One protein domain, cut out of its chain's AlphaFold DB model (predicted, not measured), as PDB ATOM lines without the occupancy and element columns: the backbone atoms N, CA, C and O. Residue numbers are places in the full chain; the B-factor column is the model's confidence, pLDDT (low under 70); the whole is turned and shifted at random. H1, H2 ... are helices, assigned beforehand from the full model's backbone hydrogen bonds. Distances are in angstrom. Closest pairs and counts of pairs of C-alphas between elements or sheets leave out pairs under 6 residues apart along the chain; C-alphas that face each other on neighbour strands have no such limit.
ATOM      1  N   ASP A 228     211.772 137.675 210.360       70.62
ATOM      2  CA  ASP A 228     211.327 137.470 211.750       70.62
ATOM      3  C   ASP A 228     209.792 137.437 211.856       70.62
ATOM      4  O   ASP A 228     209.153 138.207 212.580       70.62
ATOM      5  N   GLY A 229     209.174 136.526 211.096       80.00
ATOM      6  CA  GLY A 229     207.718 136.350 211.048       80.00
ATOM      7  C   GLY A 229     207.098 136.067 212.422       80.00
ATOM      8  O   GLY A 229     206.057 136.631 212.752       80.00
ATOM      9  N   ILE A 230     207.774 135.275 213.261       85.06
ATOM     10  CA  ILE A 230     207.309 134.917 214.614       85.06
ATOM     11  C   ILE A 230     207.196 136.158 215.505       85.06
ATOM     12  O   ILE A 230     206.195 136.340 216.195       85.06
ATOM     13  N   TYR A 231     208.182 137.054 215.454       84.12
ATOM     14  CA  TYR A 231     208.154 138.295 216.226       84.12
ATOM     15  C   TYR A 231     206.976 139.184 215.820       84.12
ATOM     16  O   TYR A 231     206.250 139.702 216.669       84.12
ATOM     17  N   ARG A 232     206.725 139.298 214.511       82.88
ATOM     18  CA  ARG A 232     205.568 140.036 213.983       82.88
ATOM     19  C   ARG A 232     204.253 139.442 214.468       82.88
ATOM     20  O   ARG A 232     203.382 140.200 214.885       82.88
ATOM     21  N   ILE A 233     204.126 138.114 214.458       87.06
ATOM     22  CA  ILE A 233     202.952 137.414 214.997       87.06
ATOM     23  C   ILE A 233     202.744 137.794 216.466       87.06
ATOM     24  O   ILE A 233     201.641 138.185 216.827       87.06
ATOM     25  N   LYS A 234     203.799 137.778 217.289       89.12
ATOM     26  CA  LYS A 234     203.715 138.133 218.716       89.12
ATOM     27  C   LYS A 234     203.332 139.585 218.976       89.12
ATOM     28  O   LYS A 234     202.526 139.863 219.861       89.12
ATOM     29  N   VAL A 235     203.845 140.524 218.185       89.38
ATOM     30  CA  VAL A 235     203.423 141.932 218.270       89.38
ATOM     31  C   VAL A 235     201.953 142.086 217.882       89.38
ATOM     32  O   VAL A 235     201.207 142.792 218.556       89.38
ATOM     33  N   ILE A 236     201.525 141.415 216.815       89.00
ATOM     34  CA  ILE A 236     200.135 141.439 216.353       89.00
ATOM     35  C   ILE A 236     199.204 140.812 217.396       89.00
ATOM     36  O   ILE A 236     198.161 141.392 217.679       89.00
ATOM     37  N   GLU A 237     199.597 139.695 218.006       90.69
ATOM     38  CA  GLU A 237     198.900 139.045 219.120       90.69
ATOM     39  C   GLU A 237     198.729 140.024 220.291       90.69
ATOM     40  O   GLU A 237     197.613 140.270 220.745       90.69
ATOM     41  N   MET A 238     199.810 140.682 220.713       92.56
ATOM     42  CA  MET A 238     199.777 141.687 221.776       92.56
ATOM     43  C   MET A 238     198.852 142.874 221.443       92.56
ATOM     44  O   MET A 238     198.086 143.325 222.296       92.56
ATOM     45  N   LEU A 239     198.876 143.374 220.201       92.69
ATOM     46  CA  LEU A 239     197.992 144.458 219.747       92.69
ATOM     47  C   LEU A 239     196.527 144.019 219.643       92.69
ATOM     48  O   LEU A 239     195.628 144.811 219.932       92.69
ATOM     49  N   PHE A 240     196.280 142.771 219.251       92.50
ATOM     50  CA  PHE A 240     194.949 142.184 219.249       92.50
ATOM     51  C   PHE A 240     194.390 142.134 220.676       92.50
ATOM     52  O   PHE A 240     193.341 142.723 220.935       92.50
ATOM     53  N   PHE A 241     195.139 141.561 221.626       92.81
ATOM     54  CA  PHE A 241     194.761 141.534 223.044       92.81
ATOM     55  C   PHE A 241     194.580 142.931 223.637       92.81
ATOM     56  O   PHE A 241     193.671 143.156 224.437       92.81
ATOM     57  N   TYR A 242     195.401 143.898 223.224       94.50
ATOM     58  CA  TYR A 242     195.220 145.290 223.617       94.50
ATOM     59  C   TYR A 242     193.848 145.819 223.182       94.50
ATOM     60  O   TYR A 242     193.140 146.407 223.999       94.50
ATOM     61  N   LEU A 243     193.457 145.594 221.924       94.12
ATOM     62  CA  LEU A 243     192.209 146.099 221.343       94.12
ATOM     63  C   LEU A 243     190.953 145.341 221.785       94.12
ATOM     64  O   LEU A 243     189.857 145.887 221.625       94.12
ATOM     65  N   MET A 244     191.092 144.145 222.361       92.00
ATOM     66  CA  MET A 244     189.957 143.401 222.901       92.00
ATOM     67  C   MET A 244     189.196 144.218 223.964       92.00
ATOM     68  O   MET A 244     189.803 144.972 224.750       92.00
ATOM     69  N   PRO A 245     187.856 144.106 224.006       88.31
ATOM     70  CA  PRO A 245     187.041 144.785 225.000       88.31
ATOM     71  C   PRO A 245     187.404 144.298 226.403       88.31
ATOM     72  O   PRO A 245     187.488 143.105 226.675       88.31
ATOM     73  N   GLU A 246     187.618 145.243 227.314       88.69
ATOM     74  CA  GLU A 246     187.839 144.924 228.721       88.69
ATOM     75  C   GLU A 246     186.513 144.536 229.368       88.69
ATOM     76  O   GLU A 246     185.579 145.339 229.430       88.69
ATOM     77  N   ILE A 247     186.435 143.303 229.865       80.75
ATOM     78  CA  ILE A 247     185.275 142.829 230.614       80.75
ATOM     79  C   ILE A 247     185.319 143.509 231.986       80.75
ATOM     80  O   ILE A 247     186.192 143.229 232.807       80.75
ATOM     81  N   LEU A 275     194.836 128.559 215.087       43.50
ATOM     82  CA  LEU A 275     195.880 127.928 215.902       43.50
ATOM     83  C   LEU A 275     196.299 126.546 215.369       43.50
ATOM     84  O   LEU A 275     197.427 126.123 215.612       43.50
ATOM     85  N   ALA A 276     195.426 125.850 214.629       41.16
ATOM     86  CA  ALA A 276     195.718 124.542 214.035       41.16
ATOM     87  C   ALA A 276     196.652 124.606 212.811       41.16
ATOM     88  O   ALA A 276     197.307 123.611 212.494       41.16
ATOM     89  N   HIS A 277     196.744 125.758 212.137       43.62
ATOM     90  CA  HIS A 277     197.575 125.944 210.942       43.62
ATOM     91  C   HIS A 277     198.500 127.173 211.052       43.62
ATOM     92  O   HIS A 277     198.380 128.114 210.263       43.62
ATOM     93  N   PRO A 278     199.473 127.171 211.986       45.94
ATOM     94  CA  PRO A 278     200.413 128.283 212.165       45.94
ATOM     95  C   PRO A 278     201.289 128.544 210.926       45.94
ATOM     96  O   PRO A 278     201.808 129.642 210.764       45.94
ATOM     97  N   GLU A 279     201.408 127.567 210.024       44.75
ATOM     98  CA  GLU A 279     202.148 127.645 208.756       44.75
ATOM     99  C   GLU A 279     201.522 128.623 207.736       44.75
ATOM    100  O   GLU A 279     202.212 129.108 206.847       44.75
ATOM    101  N   GLN A 280     200.225 128.946 207.852       52.78
ATOM    102  CA  GLN A 280     199.521 129.851 206.919       52.78
ATOM    103  C   GLN A 280     199.538 131.321 207.373       52.78
ATOM    104  O   GLN A 280     199.296 132.238 206.584       52.78
ATOM    105  N   LEU A 281     199.853 131.563 208.648       52.94
ATOM    106  CA  LEU A 281     199.998 132.901 209.223       52.94
ATOM    107  C   LEU A 281     201.115 133.717 208.548       52.94
ATOM    108  O   LEU A 281     200.860 134.875 208.223       52.94
ATOM    109  N   PRO A 282     202.314 133.168 208.271       51.34
ATOM    110  CA  PRO A 282     203.364 133.867 207.536       51.34
ATOM    111  C   PRO A 282     202.923 134.393 206.168       51.34
ATOM    112  O   PRO A 282     203.314 135.500 205.820       51.34
ATOM    113  N   ASP A 283     202.078 133.680 205.418       53.78
ATOM    114  CA  ASP A 283     201.599 134.126 204.100       53.78
ATOM    115  C   ASP A 283     200.538 135.234 204.213       53.78
ATOM    116  O   ASP A 283     200.615 136.252 203.518       53.78
ATOM    117  N   LEU A 284     199.605 135.112 205.166       54.69
ATOM    118  CA  LEU A 284     198.631 136.169 205.489       54.69
ATOM    119  C   LEU A 284     199.314 137.442 206.022       54.69
ATOM    120  O   LEU A 284     198.865 138.571 205.778       54.69
ATOM    121  N   LEU A 285     200.441 137.268 206.715       50.41
ATOM    122  CA  LEU A 285     201.267 138.335 207.271       50.41
ATOM    123  C   LEU A 285     202.387 138.801 206.331       50.41
ATOM    124  O   LEU A 285     202.936 139.875 206.553       50.41
ATOM    125  N   SER A 286     202.701 138.094 205.246       50.12
ATOM    126  CA  SER A 286     203.692 138.539 204.252       50.12
ATOM    127  C   SER A 286     203.182 139.744 203.462       50.12
ATOM    128  O   SER A 286     203.941 140.673 203.193       50.12
ATOM    129  N   GLY A 287     201.863 139.846 203.259       51.16
ATOM    130  CA  GLY A 287     201.215 141.092 202.825       51.16
ATOM    131  C   GLY A 287     201.259 142.229 203.866       51.16
ATOM    132  O   GLY A 287     200.771 143.321 203.603       51.16
ATOM    133  N   ALA A 288     201.792 141.993 205.076       45.06
ATOM    134  CA  ALA A 288     201.998 143.004 206.122       45.06
ATOM    135  C   ALA A 288     203.353 143.719 206.040       45.06
ATOM    136  O   ALA A 288     203.579 144.639 206.828       45.06
ATOM    137  N   ALA A 289     204.247 143.320 205.124       43.97
ATOM    138  CA  ALA A 289     205.559 143.950 204.967       43.97
ATOM    139  C   ALA A 289     205.466 145.462 204.673       43.97
ATOM    140  O   ALA A 289     206.352 146.213 205.076       43.97
ATOM    141  N   ASP A 290     204.354 145.915 204.087       47.81
ATOM    142  CA  ASP A 290     204.099 147.321 203.749       47.81
ATOM    143  C   ASP A 290     203.581 148.177 204.924       47.81
ATOM    144  O   ASP A 290     203.361 149.379 204.771       47.81
ATOM    145  N   PHE A 291     203.351 147.587 206.106       46.66
ATOM    146  CA  PHE A 291     202.660 148.265 207.212       46.66
ATOM    147  C   PHE A 291     203.578 148.864 208.283       46.66
ATOM    148  O   PHE A 291     203.134 149.682 209.094       46.66
ATOM    149  N   ILE A 292     204.863 148.510 208.290       50.03
ATOM    150  CA  ILE A 292     205.838 149.266 209.073       50.03
ATOM    151  C   ILE A 292     206.084 150.558 208.291       50.03
ATOM    152  O   ILE A 292     206.566 150.481 207.160       50.03
ATOM    153  N   ARG A 498     188.857 151.037 229.872       91.81
ATOM    154  CA  ARG A 498     188.776 151.836 228.642       91.81
ATOM    155  C   ARG A 498     187.941 151.132 227.595       91.81
ATOM    156  O   ARG A 498     188.081 149.938 227.340       91.81
ATOM    157  N   SER A 499     187.103 151.925 226.949       92.62
ATOM    158  CA  SER A 499     186.373 151.515 225.761       92.62
ATOM    159  C   SER A 499     187.330 151.205 224.610       92.62
ATOM    160  O   SER A 499     188.402 151.805 224.484       92.62
ATOM    161  N   LYS A 500     186.909 150.310 223.710       92.75
ATOM    162  CA  LYS A 500     187.636 150.002 222.471       92.75
ATOM    163  C   LYS A 500     187.980 151.271 221.681       92.75
ATOM    164  O   LYS A 500     189.089 151.393 221.179       92.75
ATOM    165  N   SER A 501     187.078 152.253 221.628       93.88
ATOM    166  CA  SER A 501     187.322 153.542 220.965       93.88
ATOM    167  C   SER A 501     188.441 154.362 221.612       93.88
ATOM    168  O   SER A 501     189.258 154.927 220.893       93.88
ATOM    169  N   GLU A 502     188.520 154.407 222.946       94.31
ATOM    170  CA  GLU A 502     189.602 155.115 223.651       94.31
ATOM    171  C   GLU A 502     190.947 154.424 223.430       94.31
ATOM    172  O   GLU A 502     191.947 155.084 223.157       94.31
ATOM    173  N   LYS A 503     190.967 153.088 223.489       94.69
ATOM    174  CA  LYS A 503     192.160 152.293 223.177       94.69
ATOM    175  C   LYS A 503     192.629 152.512 221.740       94.69
ATOM    176  O   LYS A 503     193.814 152.727 221.508       94.69
ATOM    177  N   LYS A 504     191.703 152.510 220.774       94.81
ATOM    178  CA  LYS A 504     192.006 152.822 219.370       94.81
ATOM    179  C   LYS A 504     192.608 154.213 219.223       94.81
ATOM    180  O   LYS A 504     193.548 154.368 218.455       94.81
ATOM    181  N   GLU A 505     192.096 155.202 219.946       95.62
ATOM    182  CA  GLU A 505     192.611 156.569 219.871       95.62
ATOM    183  C   GLU A 505     194.037 156.684 220.420       95.62
ATOM    184  O   GLU A 505     194.899 157.297 219.794       95.62
ATOM    185  N   LEU A 506     194.332 156.016 221.534       94.56
ATOM    186  CA  LEU A 506     195.696 155.940 222.067       94.56
ATOM    187  C   LEU A 506     196.635 155.209 221.117       94.56
ATOM    188  O   LEU A 506     197.752 155.660 220.866       94.56
ATOM    189  N   LEU A 507     196.167 154.103 220.538       93.81
ATOM    190  CA  LEU A 507     196.949 153.380 219.555       93.81
ATOM    191  C   LEU A 507     197.160 154.223 218.293       93.81
ATOM    192  O   LEU A 507     198.237 154.138 217.729       93.81
ATOM    193  N   ARG A 508     196.214 155.081 217.880       94.38
ATOM    194  CA  ARG A 508     196.378 156.007 216.740       94.38
ATOM    195  C   ARG A 508     197.468 157.048 216.964       94.38
ATOM    196  O   ARG A 508     198.181 157.370 216.017       94.38
ATOM    197  N   GLN A 509     197.626 157.542 218.195       94.12
ATOM    198  CA  GLN A 509     198.710 158.472 218.542       94.12
ATOM    199  C   GLN A 509     200.081 157.850 218.270       94.12
ATOM    200  O   GLN A 509     201.006 158.532 217.831       94.12
ATOM    201  N   VAL A 510     200.197 156.540 218.498       91.44
ATOM    202  CA  VAL A 510     201.434 155.802 218.269       91.44
ATOM    203  C   VAL A 510     201.491 155.234 216.852       91.44
ATOM    204  O   VAL A 510     202.545 155.274 216.243       91.44
ATOM    205  N   MET A 511     200.401 154.746 216.276       89.56
ATOM    206  CA  MET A 511     200.327 154.063 214.984       89.56
ATOM    207  C   MET A 511     199.196 154.682 214.146       89.56
ATOM    208  O   MET A 511     198.038 154.327 214.323       89.56
ATOM    209  N   PRO A 512     199.476 155.570 213.177       89.31
ATOM    210  CA  PRO A 512     198.415 156.287 212.457       89.31
ATOM    211  C   PRO A 512     197.476 155.369 211.650       89.31
ATOM    212  O   PRO A 512     196.343 155.741 211.368       89.31
ATOM    213  N   ASN A 513     197.909 154.148 211.322       90.12
ATOM    214  CA  ASN A 513     197.174 153.219 210.463       90.12
ATOM    215  C   ASN A 513     196.273 152.216 211.223       90.12
ATOM    216  O   ASN A 513     195.895 151.193 210.656       90.12
ATOM    217  N   VAL A 514     195.910 152.456 212.486       92.19
ATOM    218  CA  VAL A 514     195.149 151.494 213.327       92.19
ATOM    219  C   VAL A 514     193.877 150.939 212.681       92.19
ATOM    220  O   VAL A 514     193.563 149.768 212.872       92.19
ATOM    221  N   ASP A 515     193.158 151.727 211.885       92.25
ATOM    222  CA  ASP A 515     191.931 151.251 211.231       92.25
ATOM    223  C   ASP A 515     192.209 150.162 210.177       92.25
ATOM    224  O   ASP A 515     191.430 149.223 210.028       92.25
ATOM    225  N   ALA A 516     193.356 150.225 209.497       90.50
ATOM    226  CA  ALA A 516     193.792 149.169 208.590       90.50
ATOM    227  C   ALA A 516     194.251 147.914 209.350       90.50
ATOM    228  O   ALA A 516     194.026 146.803 208.875       90.50
ATOM    229  N   LEU A 517     194.836 148.069 210.543       88.62
ATOM    230  CA  LEU A 517     195.152 146.939 211.419       88.62
ATOM    231  C   LEU A 517     193.870 146.198 211.844       88.62
ATOM    232  O   LEU A 517     193.795 144.981 211.708       88.62
ATOM    233  N   GLU A 518     192.830 146.924 212.266       90.50
ATOM    234  CA  GLU A 518     191.531 146.334 212.625       90.50
ATOM    235  C   GLU A 518     190.831 145.671 211.433       90.50
ATOM    236  O   GLU A 518     190.316 144.559 211.556       90.50
ATOM    237  N   ALA A 519     190.850 146.305 210.256       90.25
ATOM    238  CA  ALA A 519     190.303 145.706 209.041       90.25
ATOM    239  C   ALA A 519     190.982 144.368 208.705       90.25
ATOM    240  O   ALA A 519     190.325 143.445 208.223       90.25
ATOM    241  N   ARG A 520     192.283 144.238 208.991       84.19
ATOM    242  CA  ARG A 520     193.030 142.992 208.786       84.19
ATOM    243  C   ARG A 520     192.742 141.951 209.853       84.19
ATOM    244  O   ARG A 520     192.603 140.792 209.488       84.19
ATOM    245  N   PHE A 521     192.573 142.338 211.118       91.25
ATOM    246  CA  PHE A 521     192.050 141.420 212.138       91.25
ATOM    247  C   PHE A 521     190.718 140.818 211.694       91.25
ATOM    248  O   PHE A 521     190.584 139.598 211.634       91.25
ATOM    249  N   LYS A 522     189.802 141.664 211.213       90.38
ATOM    250  CA  LYS A 522     188.530 141.214 210.649       90.38
ATOM    251  C   LYS A 522     188.706 140.302 209.428       90.38
ATOM    252  O   LYS A 522     188.000 139.309 209.308       90.38
ATOM    253  N   ALA A 523     189.645 140.611 208.532       89.81
ATOM    254  CA  ALA A 523     189.946 139.768 207.371       89.81
ATOM    255  C   ALA A 523     190.552 138.402 207.754       89.81
ATOM    256  O   ALA A 523     190.356 137.434 207.028       89.81
ATOM    257  N   MET A 524     191.245 138.319 208.893       86.31
ATOM    258  CA  MET A 524     191.756 137.072 209.476       86.31
ATOM    259  C   MET A 524     190.691 136.299 210.277       86.31
ATOM    260  O   MET A 524     191.019 135.296 210.899       86.31
ATOM    261  N   GLY A 525     189.431 136.757 210.294       90.38
ATOM    262  CA  GLY A 525     188.359 136.138 211.082       90.38
ATOM    263  C   GLY A 525     188.452 136.416 212.586       90.38
ATOM    264  O   GLY A 525     187.740 135.800 213.370       90.38
ATOM    265  N   LEU A 526     189.314 137.347 213.000       87.50
ATOM    266  CA  LEU A 526     189.442 137.769 214.388       87.50
ATOM    267  C   LEU A 526     188.434 138.892 214.655       87.50
ATOM    268  O   LEU A 526     188.659 140.052 214.293       87.50
ATOM    269  N   GLU A 527     187.294 138.546 215.253       83.62
ATOM    270  CA  GLU A 527     186.286 139.524 215.661       83.62
ATOM    271  C   GLU A 527     186.711 140.216 216.970       83.62
ATOM    272  O   GLU A 527     186.956 139.562 217.984       83.62
ATOM    273  N   LEU A 528     186.839 141.549 216.921       78.88
ATOM    274  CA  LEU A 528     187.241 142.425 218.033       78.88
ATOM    275  C   LEU A 528     186.061 143.116 218.708       78.88
ATOM    276  O   LEU A 528     185.251 143.731 217.972       78.88
TER     277      LEU A 528
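Overview. This is residues 228 to 247, 275 to 292 and 498 to 528 of the 528 residues of an uncharacterized protein of Rhodotorula sp. JG-1b (UniProt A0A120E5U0). Look first for one long helix, H1, with H2 set across its beginning and H3 slanting off from its other end. H4, tightly linked to H3, folds back and passes close to H1 without clearly touching it, and few contacts join the four helices. The printed part has 69 residues with four named helices, H1 to H4 in chain order, and no named strand; its class is all helix. It is compact, with a radius of gyration of the C-alphas of 12.3 A and spans of 34 by 26 by 19 A.

Arrangement. Start at H1, residues 229 to 243. With residues 229 to 233 alone it touches H2, residues 278 to 286, about perpendicular at 85 degrees; the closest C-alphas, of Gly 229 and Pro 282, are 6.1 A apart. With residues 242 to 243 alone H1 touches H3, residues 500 to 510, at a steep tilt of 47 degrees, opposite ways; the closest C-alphas, of Leu 243 and Lys 500, are 6.1 A apart. H3 and H4, residues 514 to 523, only just touch, only at the corner, with 3 pairs of C-alphas within 8 A, the closest Arg 508 and Val 514 at 5.8 A. H1 and H4 are close but not clearly touching, their closest C-alphas, of Phe 240 and Phe 521, 7.7 A apart. H2 is apart from H3 and H4. In H1 and H4 every O i to N i+4 pair is within hydrogen-bond range; in H2 3 of 5 are, in H3 6 of 7.

Along the chain. Find C-alpha 229 at (207.718, 136.350, 211.048); from there H1 runs 21.0 A to C-alpha 243. H2 is 13.4 A long, H3 15.5 A and H4 14.1 A, ending at C-alpha 523 at (189.946, 139.768, 207.371).

Size, cuts and confidence. The C-alphas farthest apart, of Ala 276 and Gln 509, are 34.4 A apart. Residues 248 to 274 and 293 to 497 are not printed, with gaps of 23.5 A and 26.1 A between C-alphas. Residues 275 to 292 have pLDDT under 70.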